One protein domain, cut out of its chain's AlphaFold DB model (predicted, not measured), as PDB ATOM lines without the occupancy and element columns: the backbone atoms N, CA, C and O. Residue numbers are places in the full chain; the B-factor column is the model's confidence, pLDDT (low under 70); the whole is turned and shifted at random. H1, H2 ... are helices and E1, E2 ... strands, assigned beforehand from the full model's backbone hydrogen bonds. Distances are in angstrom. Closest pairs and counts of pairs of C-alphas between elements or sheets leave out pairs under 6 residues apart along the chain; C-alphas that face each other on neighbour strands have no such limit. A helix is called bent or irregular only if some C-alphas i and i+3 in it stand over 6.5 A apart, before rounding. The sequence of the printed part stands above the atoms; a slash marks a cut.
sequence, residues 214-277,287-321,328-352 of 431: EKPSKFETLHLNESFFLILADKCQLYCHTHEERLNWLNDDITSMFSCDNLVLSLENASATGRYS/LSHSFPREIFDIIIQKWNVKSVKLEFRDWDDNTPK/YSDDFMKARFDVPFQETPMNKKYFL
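This is residues 214 to 277, 287 to 321 and 328 to 352 of the 431 residues of an uncharacterized protein of Caenorhabditis brenneri (UniProt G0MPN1). A small parallel sheet of three strands, E1 and E2 sharply bent, has one helix, H3, over its face, and H3 belongs to a cluster of three crossed helices, H1, H2 and H3, that touch one another. H3 lies over the sheet's middle strand and runs along it, H1 grazes the sheet with its first residues, H2 is off it, and residues 328 to 352 form a long stretch with no named element. The printed part has 124 residues, with the order E1 H1 H2 E2 H3 E3 along the chain and the order E1 E2 E3 across the sheet. The class is mixed, helices and strands; the whole is compact, with a radius of gyration of the C-alphas of 14.8 A and spans of 41 by 35 by 32 A.

E1, residues 217 to 225, begins with C-alpha 217 at (-42.368, -40.920, 18.402), bends by 96 degrees at residue 220 and measures 18.8 A from first to last C-alpha. H1, residues 226 to 239, measures 20.8 A. H2, residues 243 to 253, measures 15.1 A. E2, residues 258 to 268, measures 23.4 A and bends by 98 degrees at residue 261. H3, residues 293 to 302, measures 14.2 A, with C-alpha 293 at (-41.128, -21.704, 4.726). E3, residues 307 to 313, measures 19.4 A and ends with C-alpha 313 at (-22.779, -24.214, 8.934).

E1 and E2 are parallel at 11 degrees, with N 222 and O 262 at 2.9 A, within hydrogen-bond range. E2 and E3 are parallel at 22 degrees, with N 265 and O 309 at 2.8 A, also within range. E1 and E3 are the edge strands; the sheet is twisted, its C-alphas up to 4.2 A off its best plane. E1, H1, H2 and E2 form a strand-helix-strand unit, two parallel neighbour strands with helices between, and its crossover is right-handed. H1 only grazes the sheet, with its residues 226 to 228. H1 touches H2 at a steep tilt of 63 degrees, opposite ways; their closest C-alphas, Cys 236 and Arg 246, are 5.7 A apart. H1 touches H3 with residues 229 to 233 alone, about perpendicular at 82 degrees; the closest C-alphas, Phe 229 and Ile 295, are 6.8 A apart. H2 touches H3, the same way at 37 degrees, a tilt only just steep; the closest C-alphas, Asn 251 and Ile 298, are 6.8 A apart. H3 is on the sheet at a height of 9.9 A, over E2, and runs along the strands at 6 degrees to E2 on the local plane. H2 is not on the sheet, and is apart from E1 and E3. In H1, H2 and H3 every O i to N i+4 pair is within hydrogen-bond range.

The farthest C-alphas, Glu 214 and Ser 277, are 44.4 A apart. Residues 278 to 286 and 322 to 327 are not printed; the C-alphas across these cuts are 8.9 A apart for 277 and 287, and 16.8 A apart for 321 and 328. Of the links printed whole, those from E1 to H1, H1 to H2, H2 to E2 and H3 to E3 are tight; the link from E2 to H3 is across the first cut. The mean pLDDT of the printed part is 73.3, and 44 residues are under 70, among them residues 269 to 277 and 335 to 352.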
ATOM      1  N   GLU A 214     -48.669 -46.633  15.087       59.03
ATOM      2  CA  GLU A 214     -49.918 -45.967  15.483       59.03
ATOM      3  C   GLU A 214     -49.689 -44.790  16.445       59.03
ATOM      4  O   GLU A 214     -50.571 -43.949  16.622       59.03
ATOM      5  N   LYS A 215     -48.511 -44.716  17.084       68.38
ATOM      6  CA  LYS A 215     -48.175 -43.673  18.053       68.38
ATOM      7  C   LYS A 215     -47.019 -42.797  17.560       68.38
ATOM      8  O   LYS A 215     -45.990 -43.338  17.154       68.38
ATOM      9  N   PRO A 216     -47.132 -41.462  17.690       74.62
ATOM     10  CA  PRO A 216     -46.027 -40.557  17.416       74.62
ATOM     11  C   PRO A 216     -44.811 -40.870  18.289       74.62
ATOM     12  O   PRO A 216     -44.929 -40.977  19.515       74.62
ATOM     13  N   SER A 217     -43.634 -40.943  17.675       84.00
ATOM     14  CA  SER A 217     -42.368 -40.920  18.402       84.00
ATOM     15  C   SER A 217     -42.165 -39.537  19.004       84.00
ATOM     16  O   SER A 217     -42.334 -38.515  18.332       84.00
ATOM     17  N   LYS A 218     -41.837 -39.498  20.296       90.25
ATOM     18  CA  LYS A 218     -41.646 -38.251  21.034       90.25
ATOM     19  C   LYS A 218     -40.171 -38.027  21.326       90.25
ATOM     20  O   LYS A 218     -39.576 -38.773  22.098       90.25
ATOM     21  N   PHE A 219     -39.638 -36.944  20.778       94.25
ATOM     22  CA  PHE A 219     -38.269 -36.500  20.982       94.25
ATOM     23  C   PHE A 219     -38.210 -35.310  21.939       94.25
ATOM     24  O   PHE A 219     -39.071 -34.433  21.945       94.25
ATOM     25  N   GLU A 220     -37.156 -35.247  22.740       96.62
ATOM     26  CA  GLU A 220     -36.796 -34.021  23.451       96.62
ATOM     27  C   GLU A 220     -36.144 -33.032  22.482       96.62
ATOM     28  O   GLU A 220     -36.453 -31.843  22.499       96.62
ATOM     29  N   THR A 221     -35.257 -33.524  21.613       97.25
ATOM     30  CA  THR A 221     -34.615 -32.715  20.573       97.25
ATOM     31  C   THR A 221     -34.528 -33.490  19.268       97.25
ATOM     32  O   THR A 221     -34.014 -34.608  19.237       97.25
ATOM     33  N   LEU A 222     -34.996 -32.886  18.183       95.69
ATOM     34  CA  LEU A 222     -34.906 -33.445  16.842       95.69
ATOM     35  C   LEU A 222     -34.037 -32.540  15.972       95.69
ATOM     36  O   LEU A 222     -34.267 -31.335  15.891       95.69
ATOM     37  N   HIS A 223     -33.022 -33.109  15.335       94.75
ATOM     38  CA  HIS A 223     -32.175 -32.400  14.389       94.75
ATOM     39  C   HIS A 223     -32.723 -32.585  12.973       94.75
ATOM     40  O   HIS A 223     -33.024 -33.703  12.560       94.75
ATOM     41  N   LEU A 224     -32.797 -31.498  12.216       91.38
ATOM     42  CA  LEU A 224     -33.057 -31.477  10.783       91.38
ATOM     43  C   LEU A 224     -31.897 -30.790  10.070       91.38
ATOM     44  O   LEU A 224     -31.213 -29.930  10.625       91.38
ATOM     45  N   ASN A 225     -31.700 -31.167   8.823       86.12
ATOM     46  CA  ASN A 225     -30.789 -30.542   7.881       86.12
ATOM     47  C   ASN A 225     -31.590 -29.943   6.724       86.12
ATOM     48  O   ASN A 225     -32.670 -30.424   6.395       86.12
ATOM     49  N   GLU A 226     -31.061 -28.893   6.099       80.75
ATOM     50  CA  GLU A 226     -31.699 -28.210   4.965       80.75
ATOM     51  C   GLU A 226     -32.126 -29.183   3.851       80.75
ATOM     52  O   GLU A 226     -33.231 -29.072   3.326       80.75
ATOM     53  N   SER A 227     -31.313 -30.209   3.572       78.50
ATOM     54  CA  SER A 227     -31.619 -31.255   2.586       78.50
ATOM     55  C   SER A 227     -32.958 -31.955   2.826       78.50
ATOM     56  O   SER A 227     -33.600 -32.377   1.871       78.50
ATOM     57  N   PHE A 228     -33.404 -32.070   4.080       84.50
ATOM     58  CA  PHE A 228     -34.701 -32.654   4.416       84.50
ATOM     59  C   PHE A 228     -35.857 -31.881   3.765       84.50
ATOM     60  O   PHE A 228     -36.741 -32.468   3.145       84.50
ATOM     61  N   PHE A 229     -35.813 -30.552   3.853       84.31
ATOM     62  CA  PHE A 229     -36.828 -29.665   3.286       84.31
ATOM     63  C   PHE A 229     -36.819 -29.700   1.765       84.31
ATOM     64  O   PHE A 229     -37.878 -29.700   1.147       84.31
ATOM     65  N   LEU A 230     -35.625 -29.757   1.172       79.88
ATOM     66  CA  LEU A 230     -35.459 -29.816  -0.278       79.88
ATOM     67  C   LEU A 230     -36.031 -31.116  -0.847       79.88
ATOM     68  O   LEU A 230     -36.770 -31.079  -1.822       79.88
ATOM     69  N   ILE A 231     -35.794 -32.254  -0.185       80.75
ATOM     70  CA  ILE A 231     -36.362 -33.540  -0.610       80.75
ATOM     71  C   ILE A 231     -37.895 -33.536  -0.515       80.75
ATOM     72  O   ILE A 231     -38.564 -34.091  -1.388       80.75
ATOM     73  N   LEU A 232     -38.469 -32.928   0.529       85.38
ATOM     74  CA  LEU A 232     -39.925 -32.791   0.645       85.38
ATOM     75  C   LEU A 232     -40.500 -31.883  -0.450       85.38
ATOM     76  O   LEU A 232     -41.514 -32.234  -1.051       85.38
ATOM     77  N   ALA A 233     -39.843 -30.757  -0.736       84.69
ATOM     78  CA  ALA A 233     -40.246 -29.845  -1.803       84.69
ATOM     79  C   ALA A 233     -40.211 -30.529  -3.180       84.69
ATOM     80  O   ALA A 233     -41.186 -30.441  -3.923       84.69
ATOM     81  N   ASP A 234     -39.143 -31.275  -3.477       82.19
ATOM     82  CA  ASP A 234     -38.995 -32.051  -4.714       82.19
ATOM     83  C   ASP A 234     -40.107 -33.075  -4.902       82.19
ATOM     84  O   ASP A 234     -40.735 -33.149  -5.960       82.19
ATOM     85  N   LYS A 235     -40.372 -33.879  -3.867       83.19
ATOM     86  CA  LYS A 235     -41.445 -34.876  -3.927       83.19
ATOM     87  C   LYS A 235     -42.788 -34.204  -4.166       83.19
ATOM     88  O   LYS A 235     -43.555 -34.652  -5.010       83.19
ATOM     89  N   CYS A 236     -43.045 -33.112  -3.460       86.31
ATOM     90  CA  CYS A 236     -44.273 -32.353  -3.598       86.31
ATOM     91  C   CYS A 236     -44.458 -31.815  -5.030       86.31
ATOM     92  O   CYS A 236     -45.525 -31.981  -5.614       86.31
ATOM     93  N   GLN A 237     -43.411 -31.254  -5.645       83.38
ATOM     94  CA  GLN A 237     -43.444 -30.802  -7.043       83.38
ATOM     95  C   GLN A 237     -43.666 -31.941  -8.042       83.38
ATOM     96  O   GLN A 237     -44.319 -31.746  -9.065       83.38
ATOM     97  N   LEU A 238     -43.141 -33.135  -7.757       84.19
ATOM     98  CA  LEU A 238     -43.302 -34.290  -8.637       84.19
ATOM     99  C   LEU A 238     -44.759 -34.782  -8.701       84.19
ATOM    100  O   LEU A 238     -45.177 -35.314  -9.729       84.19
ATOM    101  N   TYR A 239     -45.522 -34.617  -7.616       83.75
ATOM    102  CA  TYR A 239     -46.880 -35.156  -7.485       83.75
ATOM    103  C   TYR A 239     -47.998 -34.111  -7.579       83.75
ATOM    104  O   TYR A 239     -49.162 -34.494  -7.698       83.75
ATOM    105  N   CYS A 240     -47.683 -32.817  -7.523       86.81
ATOM    106  CA  CYS A 240     -48.680 -31.752  -7.432       86.81
ATOM    107  C   CYS A 240     -48.431 -30.659  -8.474       86.81
ATOM    108  O   CYS A 240     -47.298 -30.226  -8.683       86.81
ATOM    109  N   HIS A 241     -49.502 -30.155  -9.088       86.50
ATOM    110  CA  HIS A 241     -49.414 -29.142 -10.145       86.50
ATOM    111  C   HIS A 241     -49.883 -27.762  -9.686       86.50
ATOM    112  O   HIS A 241     -49.552 -26.756 -10.310       86.50
ATOM    113  N   THR A 242     -50.630 -27.700  -8.584       88.06
ATOM    114  CA  THR A 242     -51.109 -26.448  -7.994       88.06
ATOM    115  C   THR A 242     -50.557 -26.238  -6.588       88.06
ATOM    116  O   THR A 242     -50.224 -27.181  -5.873       88.06
ATOM    117  N   HIS A 243     -50.494 -24.978  -6.153       85.75
ATOM    118  CA  HIS A 243     -50.044 -24.631  -4.804       85.75
ATOM    119  C   HIS A 243     -50.937 -25.231  -3.699       85.75
ATOM    120  O   HIS A 243     -50.439 -25.625  -2.649       85.75
ATOM    121  N   GLU A 244     -52.249 -25.340  -3.928       87.50
ATOM    122  CA  GLU A 244     -53.179 -25.950  -2.967       87.50
ATOM    123  C   GLU A 244     -52.968 -27.464  -2.843       87.50
ATOM    124  O   GLU A 244     -52.852 -27.974  -1.730       87.50
ATOM    125  N   GLU A 245     -52.831 -28.173  -3.970       89.25
ATOM    126  CA  GLU A 245     -52.476 -29.598  -3.973       89.25
ATOM    127  C   GLU A 245     -51.162 -29.840  -3.234       89.25
ATOM    128  O   GLU A 245     -51.077 -30.772  -2.439       89.25
ATOM    129  N   ARG A 246     -50.165 -28.969  -3.442       88.62
ATOM    130  CA  ARG A 246     -48.874 -29.055  -2.755       88.62
ATOM    131  C   ARG A 246     -49.020 -28.974  -1.240       88.62
ATOM    132  O   ARG A 246     -48.471 -29.806  -0.524       88.62
ATOM    133  N   LEU A 247     -49.766 -27.990  -0.743       86.50
ATOM    134  CA  LEU A 247     -49.978 -27.823   0.695       86.50
ATOM    135  C   LEU A 247     -50.768 -28.981   1.302       86.50
ATOM    136  O   LEU A 247     -50.418 -29.437   2.389       86.50
ATOM    137  N   ASN A 248     -51.790 -29.477   0.606       87.81
ATOM    138  CA  ASN A 248     -52.556 -30.637   1.056       87.81
ATOM    139  C   ASN A 248     -51.678 -31.893   1.090       87.81
ATOM    140  O   ASN A 248     -51.654 -32.592   2.099       87.81
ATOM    141  N   TRP A 249     -50.878 -32.125   0.045       89.94
ATOM    142  CA  TRP A 249     -49.937 -33.241  -0.010       89.94
ATOM    143  C   TRP A 249     -48.898 -33.169   1.110       89.94
ATOM    144  O   TRP A 249     -48.674 -34.156   1.798       89.94
ATOM    145  N   LEU A 250     -48.303 -31.995   1.349       88.50
ATOM    146  CA  LEU A 250     -47.352 -31.796   2.446       88.50
ATOM    147  C   LEU A 250     -48.005 -31.999   3.806       88.50
ATOM    148  O   LEU A 250     -47.388 -32.559   4.706       88.50
ATOM    149  N   ASN A 251     -49.241 -31.537   3.974       86.31
ATOM    150  CA  ASN A 251     -49.992 -31.782   5.188       86.31
ATOM    151  C   ASN A 251     -50.188 -33.294   5.380       86.31
ATOM    152  O   ASN A 251     -49.977 -33.791   6.477       86.31
ATOM    153  N   ASP A 252     -50.507 -34.058   4.348       83.94
ATOM    154  CA  ASP A 252     -50.705 -35.501   4.493       83.94
ATOM    155  C   ASP A 252     -49.384 -36.275   4.694       83.94
ATOM    156  O   ASP A 252     -49.320 -37.162   5.550       83.94
ATOM    157  N   ASP A 253     -48.319 -35.910   3.972       82.94
ATOM    158  CA  ASP A 253     -47.012 -36.594   3.983       82.94
ATOM    159  C   ASP A 253     -46.142 -36.224   5.194       82.94
ATOM    160  O   ASP A 253     -45.465 -37.081   5.766       82.94
ATOM    161  N   ILE A 254     -46.188 -34.966   5.652       82.94
ATOM    162  CA  ILE A 254     -45.580 -34.564   6.927       82.94
ATOM    163  C   ILE A 254     -46.481 -35.102   8.028       82.94
ATOM    164  O   ILE A 254     -47.392 -34.452   8.542       82.94
ATOM    165  N   THR A 255     -46.237 -36.355   8.371       71.69
ATOM    166  CA  THR A 255     -47.061 -37.071   9.322       71.69
ATOM    167  C   THR A 255     -46.890 -36.500  10.728       71.69
ATOM    168  O   THR A 255     -45.830 -36.005  11.126       71.69
ATOM    169  N   SER A 256     -47.927 -36.653  11.550       70.88
ATOM    170  CA  SER A 256     -47.827 -36.475  12.999       70.88
ATOM    171  C   SER A 256     -47.089 -37.641  13.676       70.88
ATOM    172  O   SER A 256     -47.250 -37.838  14.875       70.88
ATOM    173  N   MET A 257     -46.315 -38.452  12.936       73.00
ATOM    174  CA  MET A 257     -45.540 -39.576  13.488       73.00
ATOM    175  C   MET A 257     -44.382 -39.106  14.360       73.00
ATOM    176  O   MET A 257     -43.823 -39.898  15.115       73.00
ATOM    177  N   PHE A 258     -44.038 -37.822  14.295       84.19
ATOM    178  CA  PHE A 258     -43.064 -37.209  15.177       84.19
ATOM    179  C   PHE A 258     -43.707 -36.123  16.020       84.19
ATOM    180  O   PHE A 258     -44.579 -35.378  15.579       84.19
ATOM    181  N   SER A 259     -43.232 -36.027  17.252       89.56
ATOM    182  CA  SER A 259     -43.401 -34.855  18.094       89.56
ATOM    183  C   SER A 259     -42.057 -34.519  18.720       89.56
ATOM    184  O   SER A 259     -41.310 -35.430  19.081       89.56
ATOM    185  N   CYS A 260     -41.724 -33.237  18.843       93.62
ATOM    186  CA  CYS A 260     -40.492 -32.843  19.517       93.62
ATOM    187  C   CYS A 260     -40.642 -31.550  20.312       93.62
ATOM    188  O   CYS A 260     -41.365 -30.648  19.906       93.62
ATOM    189  N   ASP A 261     -39.956 -31.458  21.453       94.81
ATOM    190  CA  ASP A 261     -39.945 -30.222  22.239       94.81
ATOM    191  C   ASP A 261     -39.026 -29.171  21.587       94.81
ATOM    192  O   ASP A 261     -39.415 -28.013  21.437       94.81
ATOM    193  N   ASN A 262     -37.831 -29.579  21.152       96.62
ATOM    194  CA  ASN A 262     -36.841 -28.701  20.530       96.62
ATOM    195  C   ASN A 262     -36.490 -29.187  19.118       96.62
ATOM    196  O   ASN A 262     -36.160 -30.356  18.921       96.62
ATOM    197  N   LEU A 263     -36.499 -28.279  18.147       95.00
ATOM    198  CA  LEU A 263     -36.084 -28.544  16.773       95.00
ATOM    199  C   LEU A 263     -34.765 -27.822  16.488       95.00
ATOM    200  O   LEU A 263     -34.680 -26.605  16.633       95.00
ATOM    201  N   VAL A 264     -33.735 -28.554  16.073       93.69
ATOM    202  CA  VAL A 264     -32.446 -27.982  15.662       93.69
ATOM    203  C   VAL A 264     -32.335 -28.068  14.148       93.69
ATOM    204  O   VAL A 264     -32.171 -29.156  13.607       93.69
ATOM    205  N   LEU A 265     -32.401 -26.933  13.462       90.00
ATOM    206  CA  LEU A 265     -32.282 -26.852  12.011       90.00
ATOM    207  C   LEU A 265     -30.865 -26.434  11.618       90.00
ATOM    208  O   LEU A 265     -30.459 -25.301  11.867       90.00
ATOM    209  N   SER A 266     -30.122 -27.353  11.002       86.81
ATOM    210  CA  SER A 266     -28.814 -27.081  10.405       86.81
ATOM    211  C   SER A 266     -28.974 -26.594   8.966       86.81
ATOM    212  O   SER A 266     -29.526 -27.305   8.125       86.81
ATOM    213  N   LEU A 267     -28.484 -25.387   8.706       79.12
ATOM    214  CA  LEU A 267     -28.516 -24.696   7.420       79.12
ATOM    215  C   LEU A 267     -27.094 -24.646   6.867       79.12
ATOM    216  O   LEU A 267     -26.192 -24.164   7.557       79.12
ATOM    217  N   GLU A 268     -26.881 -25.177   5.664       73.81
ATOM    218  CA  GLU A 268     -25.539 -25.339   5.096       73.81
ATOM    219  C   GLU A 268     -25.262 -24.296   4.004       73.81
ATOM    220  O   GLU A 268     -26.127 -23.972   3.188       73.81
ATOM    221  N   ASN A 269     -24.031 -23.773   3.950       65.06
ATOM    222  CA  ASN A 269     -23.573 -22.796   2.950       65.06
ATOM    223  C   ASN A 269     -23.340 -23.356   1.557       65.06
ATOM    224  O   ASN A 269     -22.233 -23.286   1.037       65.06
ATOM    225  N   ALA A 270     -24.394 -23.906   0.952       53.34
ATOM    226  CA  ALA A 270     -24.320 -24.846  -0.157       53.34
ATOM    227  C   ALA A 270     -23.736 -24.382  -1.493       53.34
ATOM    228  O   ALA A 270     -23.901 -25.065  -2.499       53.34
ATOM    229  N   SER A 271     -23.053 -23.242  -1.579       46.19
ATOM    230  CA  SER A 271     -22.363 -22.919  -2.825       46.19
ATOM    231  C   SER A 271     -21.348 -21.798  -2.699       46.19
ATOM    232  O   SER A 271     -21.543 -20.813  -1.986       46.19
ATOM    233  N   ALA A 272     -20.385 -21.873  -3.612       40.25
ATOM    234  CA  ALA A 272     -19.610 -20.778  -4.187       40.25
ATOM    235  C   ALA A 272     -20.422 -19.526  -4.621       40.25
ATOM    236  O   ALA A 272     -19.841 -18.593  -5.162       40.25
ATOM    237  N   THR A 273     -21.745 -19.474  -4.397       41.22
ATOM    238  CA  THR A 273     -22.592 -18.285  -4.605       41.22
ATOM    239  C   THR A 273     -22.715 -17.400  -3.364       41.22
ATOM    240  O   THR A 273     -23.402 -16.387  -3.408       41.22
ATOM    241  N   GLY A 274     -22.053 -17.749  -2.253       44.25
ATOM    242  CA  GLY A 274     -21.960 -16.853  -1.105       44.25
ATOM    243  C   GLY A 274     -23.298 -16.614  -0.404       44.25
ATOM    244  O   GLY A 274     -23.497 -15.534   0.149       44.25
ATOM    245  N   ARG A 275     -24.197 -17.612  -0.372       49.97
ATOM    246  CA  ARG A 275     -25.542 -17.470   0.222       49.97
ATOM    247  C   ARG A 275     -25.507 -16.938   1.664       49.97
ATOM    248  O   ARG A 275     -26.433 -16.242   2.054       49.97
ATOM    249  N   TYR A 276     -24.439 -17.228   2.418       50.19
ATOM    250  CA  TYR A 276     -24.218 -16.774   3.804       50.19
ATOM    251  C   TYR A 276     -23.089 -15.723   3.925       50.19
ATOM    252  O   TYR A 276     -22.769 -15.279   5.027       50.19
ATOM    253  N   SER A 277     -22.450 -15.328   2.814       42.31
ATOM    254  CA  SER A 277     -21.231 -14.495   2.814       42.31
ATOM    255  C   SER A 277     -21.453 -13.033   3.223       42.31
ATOM    256  O   SER A 277     -20.490 -12.306   3.452       42.31
ATOM    257  N   LEU A 287     -30.034 -11.390   3.215       46.38
ATOM    258  CA  LEU A 287     -29.932 -12.743   3.774       46.38
ATOM    259  C   LEU A 287     -31.051 -13.627   3.195       46.38
ATOM    260  O   LEU A 287     -31.994 -14.011   3.883       46.38
ATOM    261  N   SER A 288     -30.993 -13.913   1.897       50.88
ATOM    262  CA  SER A 288     -31.994 -14.698   1.187       50.88
ATOM    263  C   SER A 288     -31.628 -16.177   1.265       50.88
ATOM    264  O   SER A 288     -31.390 -16.826   0.246       50.88
ATOM    265  N   HIS A 289     -31.608 -16.731   2.476       54.16
ATOM    266  CA  HIS A 289     -31.722 -18.177   2.633       54.16
ATOM    267  C   HIS A 289     -33.144 -18.596   2.335       54.16
ATOM    268  O   HIS A 289     -34.021 -18.488   3.183       54.16
ATOM    269  N   SER A 290     -33.375 -19.100   1.132       58.78
ATOM    270  CA  SER A 290     -34.645 -19.720   0.802       58.78
ATOM    271  C   SER A 290     -34.603 -21.207   1.118       58.78
ATOM    272  O   SER A 290     -34.225 -22.002   0.262       58.78
ATOM    273  N   PHE A 291     -35.020 -21.579   2.323       70.38
ATOM    274  CA  PHE A 291     -35.645 -22.885   2.530       70.38
ATOM    275  C   PHE A 291     -37.174 -22.689   2.510       70.38
ATOM    276  O   PHE A 291     -37.645 -21.588   2.832       70.38
ATOM    277  N   PRO A 292     -37.946 -23.698   2.071       78.94
ATOM    278  CA  PRO A 292     -39.388 -23.574   1.867       78.94
ATOM    279  C   PRO A 292     -40.097 -23.365   3.210       78.94
ATOM    280  O   PRO A 292     -40.172 -24.269   4.049       78.94
ATOM    281  N   ARG A 293     -40.586 -22.142   3.438       82.00
ATOM    282  CA  ARG A 293     -41.128 -21.704   4.726       82.00
ATOM    283  C   ARG A 293     -42.407 -22.445   5.079       82.00
ATOM    284  O   ARG A 293     -42.588 -22.780   6.244       82.00
ATOM    285  N   GLU A 294     -43.259 -22.740   4.101       86.44
ATOM    286  CA  GLU A 294     -44.503 -23.469   4.343       86.44
ATOM    287  C   GLU A 294     -44.240 -24.877   4.874       86.44
ATOM    288  O   GLU A 294     -44.888 -25.299   5.826       86.44
ATOM    289  N   ILE A 295     -43.240 -25.580   4.329       88.56
ATOM    290  CA  ILE A 295     -42.839 -26.909   4.819       88.56
ATOM    291  C   ILE A 295     -42.414 -26.816   6.288       88.56
ATOM    292  O   ILE A 295     -42.801 -27.640   7.117       88.56
ATOM    293  N   PHE A 296     -41.646 -25.783   6.630       88.62
ATOM    294  CA  PHE A 296     -41.198 -25.553   7.996       88.62
ATOM    295  C   PHE A 296     -42.333 -25.211   8.964       88.62
ATOM    296  O   PHE A 296     -42.368 -25.756  10.067       88.62
ATOM    297  N   ASP A 297     -43.282 -24.369   8.551       87.62
ATOM    298  CA  ASP A 297     -44.447 -24.026   9.367       87.62
ATOM    299  C   ASP A 297     -45.334 -25.262   9.617       87.62
ATOM    300  O   ASP A 297     -45.747 -25.494  10.758       87.62
ATOM    301  N   ILE A 298     -45.545 -26.109   8.598       89.69
ATOM    302  CA  ILE A 298     -46.277 -27.380   8.742       89.69
ATOM    303  C   ILE A 298     -45.568 -28.299   9.746       89.69
ATOM    304  O   ILE A 298     -46.223 -28.858  10.627       89.69
ATOM    305  N   ILE A 299     -44.238 -28.425   9.669       90.94
ATOM    306  CA  ILE A 299     -43.445 -29.221  10.622       90.94
ATOM    307  C   ILE A 299     -43.599 -28.695  12.052       90.94
ATOM    308  O   ILE A 299     -43.894 -29.476  12.957       90.94
ATOM    309  N   ILE A 300     -43.434 -27.384  12.266       91.06
ATOM    310  CA  ILE A 300     -43.573 -26.769  13.596       91.06
ATOM    311  C   ILE A 300     -44.940 -27.098  14.193       91.06
ATOM    312  O   ILE A 300     -45.028 -27.523  15.348       91.06
ATOM    313  N   GLN A 301     -45.995 -26.918  13.397       89.94
ATOM    314  CA  GLN A 301     -47.365 -27.133  13.835       89.94
ATOM    315  C   GLN A 301     -47.639 -28.612  14.120       89.94
ATOM    316  O   GLN A 301     -48.110 -28.952  15.205       89.94
ATOM    317  N   LYS A 302     -47.334 -29.507  13.177       89.31
ATOM    318  CA  LYS A 302     -47.678 -30.929  13.296       89.31
ATOM    319  C   LYS A 302     -46.858 -31.666  14.334       89.31
ATOM    320  O   LYS A 302     -47.383 -32.556  15.002       89.31
ATOM    321  N   TRP A 303     -45.589 -31.301  14.488       91.12
ATOM    322  CA  TRP A 303     -44.704 -31.947  15.455       91.12
ATOM    323  C   TRP A 303     -44.748 -31.278  16.834       91.12
ATOM    324  O   TRP A 303     -44.010 -31.691  17.729       91.12
ATOM    325  N   ASN A 304     -45.642 -30.300  17.038       90.88
ATOM    326  CA  ASN A 304     -45.839 -29.573  18.298       90.88
ATOM    327  C   ASN A 304     -44.534 -28.983  18.864       90.88
ATOM    328  O   ASN A 304     -44.260 -29.086  20.064       90.88
ATOM    329  N   VAL A 305     -43.728 -28.382  17.987       91.94
ATOM    330  CA  VAL A 305     -42.408 -27.840  18.326       91.94
ATOM    331  C   VAL A 305     -42.546 -26.665  19.294       91.94
ATOM    332  O   VAL A 305     -43.288 -25.723  19.025       91.94
ATOM    333  N   LYS A 306     -41.811 -26.687  20.415       92.56
ATOM    334  CA  LYS A 306     -41.829 -25.603  21.418       92.56
ATOM    335  C   LYS A 306     -40.705 -24.598  21.227       92.56
ATOM    336  O   LYS A 306     -40.883 -23.420  21.532       92.56
ATOM    337  N   SER A 307     -39.542 -25.055  20.771       92.62
ATOM    338  CA  SER A 307     -38.400 -24.189  20.495       92.62
ATOM    339  C   SER A 307     -37.693 -24.596  19.208       92.62
ATOM    340  O   SER A 307     -37.641 -25.773  18.849       92.62
ATOM    341  N   VAL A 308     -37.144 -23.603  18.515       90.44
ATOM    342  CA  VAL A 308     -36.346 -23.793  17.305       90.44
ATOM    343  C   VAL A 308     -34.967 -23.196  17.548       90.44
ATOM    344  O   VAL A 308     -34.854 -22.030  17.924       90.44
ATOM    345  N   LYS A 309     -33.922 -23.980  17.286       91.00
ATOM    346  CA  LYS A 309     -32.537 -23.521  17.194       91.00
ATOM    347  C   LYS A 309     -32.095 -23.586  15.736       91.00
ATOM    348  O   LYS A 309     -32.179 -24.640  15.114       91.00
ATOM    349  N   LEU A 310     -31.589 -22.475  15.217       86.25
ATOM    350  CA  LEU A 310     -30.980 -22.415  13.892       86.25
ATOM    351  C   LEU A 310     -29.462 -22.543  14.033       86.25
ATOM    352  O   LEU A 310     -28.851 -21.825  14.821       86.25
ATOM    353  N   GLU A 311     -28.860 -23.461  13.286       84.69
ATOM    354  CA  GLU A 311     -27.415 -23.660  13.235       84.69
ATOM    355  C   GLU A 311     -26.916 -23.407  11.819       84.69
ATOM    356  O   GLU A 311     -27.183 -24.177  10.902       84.69
ATOM    357  N   PHE A 312     -26.164 -22.327  11.654       77.69
ATOM    358  CA  PHE A 312     -25.523 -21.974  10.395       77.69
ATOM    359  C   PHE A 312     -24.189 -22.706  10.280       77.69
ATOM    360  O   PHE A 312     -23.365 -22.644  11.197       77.69
ATOM    361  N   ARG A 313     -23.984 -23.421   9.176       72.38
ATOM    362  CA  ARG A 313     -22.779 -24.214   8.934       72.38
ATOM    363  C   ARG A 313     -22.202 -23.877   7.573       72.38
ATOM    364  O   ARG A 313     -22.930 -23.786   6.587       72.38
ATOM    365  N   ASP A 314     -20.884 -23.751   7.513       66.50
ATOM    366  CA  ASP A 314     -20.202 -23.723   6.226       66.50
ATOM    367  C   ASP A 314     -20.377 -25.068   5.528       66.50
ATOM    368  O   ASP A 314     -20.340 -26.129   6.173       66.50
ATOM    369  N   TRP A 315     -20.607 -24.988   4.217       60.75
ATOM    370  CA  TRP A 315     -20.759 -26.163   3.383       60.75
ATOM    371  C   TRP A 315     -19.519 -27.010   3.431       60.75
ATOM    372  O   TRP A 315     -18.390 -26.527   3.508       60.75
ATOM    373  N   ASP A 316     -19.792 -28.295   3.395       57.75
ATOM    374  CA  ASP A 316     -18.791 -29.313   3.378       57.75
ATOM    375  C   ASP A 316     -18.824 -29.965   1.998       57.75
ATOM    376  O   ASP A 316     -19.881 -30.410   1.550       57.75
ATOM    377  N   ASP A 317     -17.686 -30.018   1.304       52.78
ATOM    378  CA  ASP A 317     -17.587 -30.548  -0.066       52.78
ATOM    379  C   ASP A 317     -18.063 -32.009  -0.193       52.78
ATOM    380  O   ASP A 317     -18.303 -32.494  -1.303       52.78
ATOM    381  N   ASN A 318     -18.238 -32.685   0.947       49.44
ATOM    382  CA  ASN A 318     -18.669 -34.069   1.073       49.44
ATOM    383  C   ASN A 318     -20.135 -34.259   1.495       49.44
ATOM    384  O   ASN A 318     -20.588 -35.410   1.557       49.44
ATOM    385  N   THR A 319     -20.909 -33.194   1.758       51.28
ATOM    386  CA  THR A 319     -22.371 -33.343   1.786       51.28
ATOM    387  C   THR A 319     -22.782 -33.841   0.397       51.28
ATOM    388  O   THR A 319     -22.307 -33.270  -0.590       51.28
ATOM    389  N   PRO A 320     -23.592 -34.920   0.267       48.09
ATOM    390  CA  PRO A 320     -24.018 -35.409  -1.034       48.09
ATOM    391  C   PRO A 320     -24.460 -34.227  -1.881       48.09
ATOM    392  O   PRO A 320     -25.378 -33.498  -1.504       48.09
ATOM    393  N   LYS A 321     -23.749 -34.002  -2.991       50.59
ATOM    394  CA  LYS A 321     -24.155 -33.016  -3.977       50.59
ATOM    395  C   LYS A 321     -25.474 -33.528  -4.507       50.59
ATOM    396  O   LYS A 321     -25.504 -34.380  -5.390       50.59
ATOM    397  N   TYR A 328     -36.774 -23.730  -6.437       59.59
ATOM    398  CA  TYR A 328     -38.095 -23.790  -5.762       59.59
ATOM    399  C   TYR A 328     -38.659 -22.406  -5.424       59.59
ATOM    400  O   TYR A 328     -39.680 -22.291  -4.744       59.59
ATOM    401  N   SER A 329     -37.947 -21.350  -5.811       55.88
ATOM    402  CA  SER A 329     -38.228 -19.977  -5.443       55.88
ATOM    403  C   SER A 329     -39.605 -19.489  -5.847       55.88
ATOM    404  O   SER A 329     -40.129 -18.612  -5.161       55.88
ATOM    405  N   ASP A 330     -40.161 -20.069  -6.907       62.31
ATOM    406  CA  ASP A 330     -41.463 -19.702  -7.445       62.31
ATOM    407  C   ASP A 330     -42.607 -20.544  -6.856       62.31
ATOM    408  O   ASP A 330     -43.768 -20.143  -6.930       62.31
ATOM    409  N   ASP A 331     -42.304 -21.688  -6.233       70.19
ATOM    410  CA  ASP A 331     -43.321 -22.651  -5.795       70.19
ATOM    411  C   ASP A 331     -43.650 -22.609  -4.303       70.19
ATOM    412  O   ASP A 331     -44.758 -23.014  -3.927       70.19
ATOM    413  N   PHE A 332     -42.710 -22.126  -3.488       75.38
ATOM    414  CA  PHE A 332     -42.823 -21.997  -2.038       75.38
ATOM    415  C   PHE A 332     -42.360 -20.616  -1.576       75.38
ATOM    416  O   PHE A 332     -41.373 -20.060  -2.067       75.38
ATOM    417  N   MET A 333     -43.028 -20.071  -0.564       76.56
ATOM    418  CA  MET A 333     -42.583 -18.883   0.138       76.56
ATOM    419  C   MET A 333     -41.221 -19.145   0.773       76.56
ATOM    420  O   MET A 333     -40.984 -20.095   1.521       76.56
ATOM    421  N   LYS A 334     -40.295 -18.237   0.498       72.62
ATOM    422  CA  LYS A 334     -38.947 -18.293   1.048       72.62
ATOM    423  C   LYS A 334     -38.966 -17.847   2.499       72.62
ATOM    424  O   LYS A 334     -39.511 -16.787   2.819       72.62
ATOM    425  N   ALA A 335     -38.301 -18.602   3.366       69.44
ATOM    426  CA  ALA A 335     -37.926 -18.058   4.657       69.44
ATOM    427  C   ALA A 335     -37.001 -16.845   4.453       69.44
ATOM    428  O   ALA A 335     -36.217 -16.776   3.508       69.44
ATOM    429  N   ARG A 336     -37.138 -15.853   5.325       65.38
ATOM    430  CA  ARG A 336     -36.317 -14.645   5.342       65.38
ATOM    431  C   ARG A 336     -35.867 -14.419   6.770       65.38
ATOM    432  O   ARG A 336     -36.701 -14.423   7.671       65.38
ATOM    433  N   PHE A 337     -34.561 -14.292   6.970       63.69
ATOM    434  CA  PHE A 337     -33.973 -14.074   8.297       63.69
ATOM    435  C   PHE A 337     -33.732 -12.595   8.601       63.69
ATOM    436  O   PHE A 337     -33.439 -12.242   9.738       63.69
ATOM    437  N   ASP A 338     -33.868 -11.739   7.591       57.38
ATOM    438  CA  ASP A 338     -33.806 -10.282   7.677       57.38
ATOM    439  C   ASP A 338     -35.138  -9.646   8.114       57.38
ATOM    440  O   ASP A 338     -35.186  -8.448   8.380       57.38
ATOM    441  N   VAL A 339     -36.206 -10.442   8.229       53.09
ATOM    442  CA  VAL A 339     -37.525 -10.012   8.710       53.09
ATOM    443  C   VAL A 339     -37.867 -10.797   9.980       53.09
ATOM    444  O   VAL A 339     -37.774 -12.030   9.968       53.09
ATOM    445  N   PRO A 340     -38.269 -10.139  11.086       50.81
ATOM    446  CA  PRO A 340     -38.744 -10.836  12.273       50.81
ATOM    447  C   PRO A 340     -39.849 -11.837  11.918       50.81
ATOM    448  O   PRO A 340     -40.798 -11.503  11.214       50.81
ATOM    449  N   PHE A 341     -39.769 -13.062  12.450       53.09
ATOM    450  CA  PHE A 341     -40.728 -14.143  12.161       53.09
ATOM    451  C   PHE A 341     -42.198 -13.732  12.371       53.09
ATOM    452  O   PHE A 341     -43.090 -14.266  11.720       53.09
ATOM    453  N   GLN A 342     -42.430 -12.790  13.288       52.97
ATOM    454  CA  GLN A 342     -43.736 -12.238  13.656       52.97
ATOM    455  C   GLN A 342     -44.264 -11.195  12.655       52.97
ATOM    456  O   GLN A 342     -45.472 -10.975  12.592       52.97
ATOM    457  N   GLU A 343     -43.372 -10.544  11.907       44.00
ATOM    458  CA  GLU A 343     -43.686  -9.490  10.932       44.00
ATOM    459  C   GLU A 343     -43.885 -10.048   9.523       44.00
ATOM    460  O   GLU A 343     -44.570  -9.437   8.703       44.00
ATOM    461  N   THR A 344     -43.341 -11.234   9.244       49.88
ATOM    462  CA  THR A 344     -43.692 -11.974   8.036       49.88
ATOM    463  C   THR A 344     -45.169 -12.352   8.136       49.88
ATOM    464  O   THR A 344     -45.542 -13.041   9.088       49.88
ATOM    465  N   PRO A 345     -46.034 -11.920   7.199       45.38
ATOM    466  CA  PRO A 345     -47.433 -12.295   7.234       45.38
ATOM    467  C   PRO A 345     -47.519 -13.816   7.143       45.38
ATOM    468  O   PRO A 345     -47.373 -14.398   6.071       45.38
ATOM    469  N   MET A 346     -47.784 -14.474   8.276       44.41
ATOM    470  CA  MET A 346     -48.427 -15.774   8.233       44.41
ATOM    471  C   MET A 346     -49.692 -15.534   7.432       44.41
ATOM    472  O   MET A 346     -50.521 -14.707   7.833       44.41
ATOM    473  N   ASN A 347     -49.842 -16.198   6.291       39.88
ATOM    474  CA  ASN A 347     -51.143 -16.249   5.657       39.88
ATOM    475  C   ASN A 347     -52.084 -16.835   6.716       39.88
ATOM    476  O   ASN A 347     -52.112 -18.036   6.958       39.88
ATOM    477  N   LYS A 348     -52.867 -15.975   7.379       36.44
ATOM    478  CA  LYS A 348     -53.869 -16.338   8.395       36.44
ATOM    479  C   LYS A 348     -54.951 -17.286   7.837       36.44
ATOM    480  O   LYS A 348     -55.894 -17.610   8.543       36.44
ATOM    481  N   LYS A 349     -54.822 -17.704   6.573       33.31
ATOM    482  CA  LYS A 349     -55.644 -18.665   5.843       33.31
ATOM    483  C   LYS A 349     -55.204 -20.128   5.984       33.31
ATOM    484  O   LYS A 349     -55.872 -20.970   5.408       33.31
ATOM    485  N   TYR A 350     -54.163 -20.468   6.748       36.12
ATOM    486  CA  TYR A 350     -53.826 -21.880   7.018       36.12
ATOM    487  C   TYR A 350     -54.640 -22.509   8.165       36.12
ATOM    488  O   TYR A 350     -54.170 -23.422   8.841       36.12
ATOM    489  N   PHE A 351     -55.871 -22.048   8.401       29.55
ATOM    490  CA  PHE A 351     -56.841 -22.872   9.121       29.55
ATOM    491  C   PHE A 351     -57.375 -23.897   8.123       29.55
ATOM    492  O   PHE A 351     -58.370 -23.660   7.447       29.55
ATOM    493  N   LEU A 352     -56.656 -25.009   7.978       31.53
ATOM    494  CA  LEU A 352     -57.244 -26.216   7.416       31.53
ATOM    495  C   LEU A 352     -58.306 -26.673   8.418       31.53
ATOM    496  O   LEU A 352     -57.980 -26.985   9.566       31.53
TER     497      LEU A 352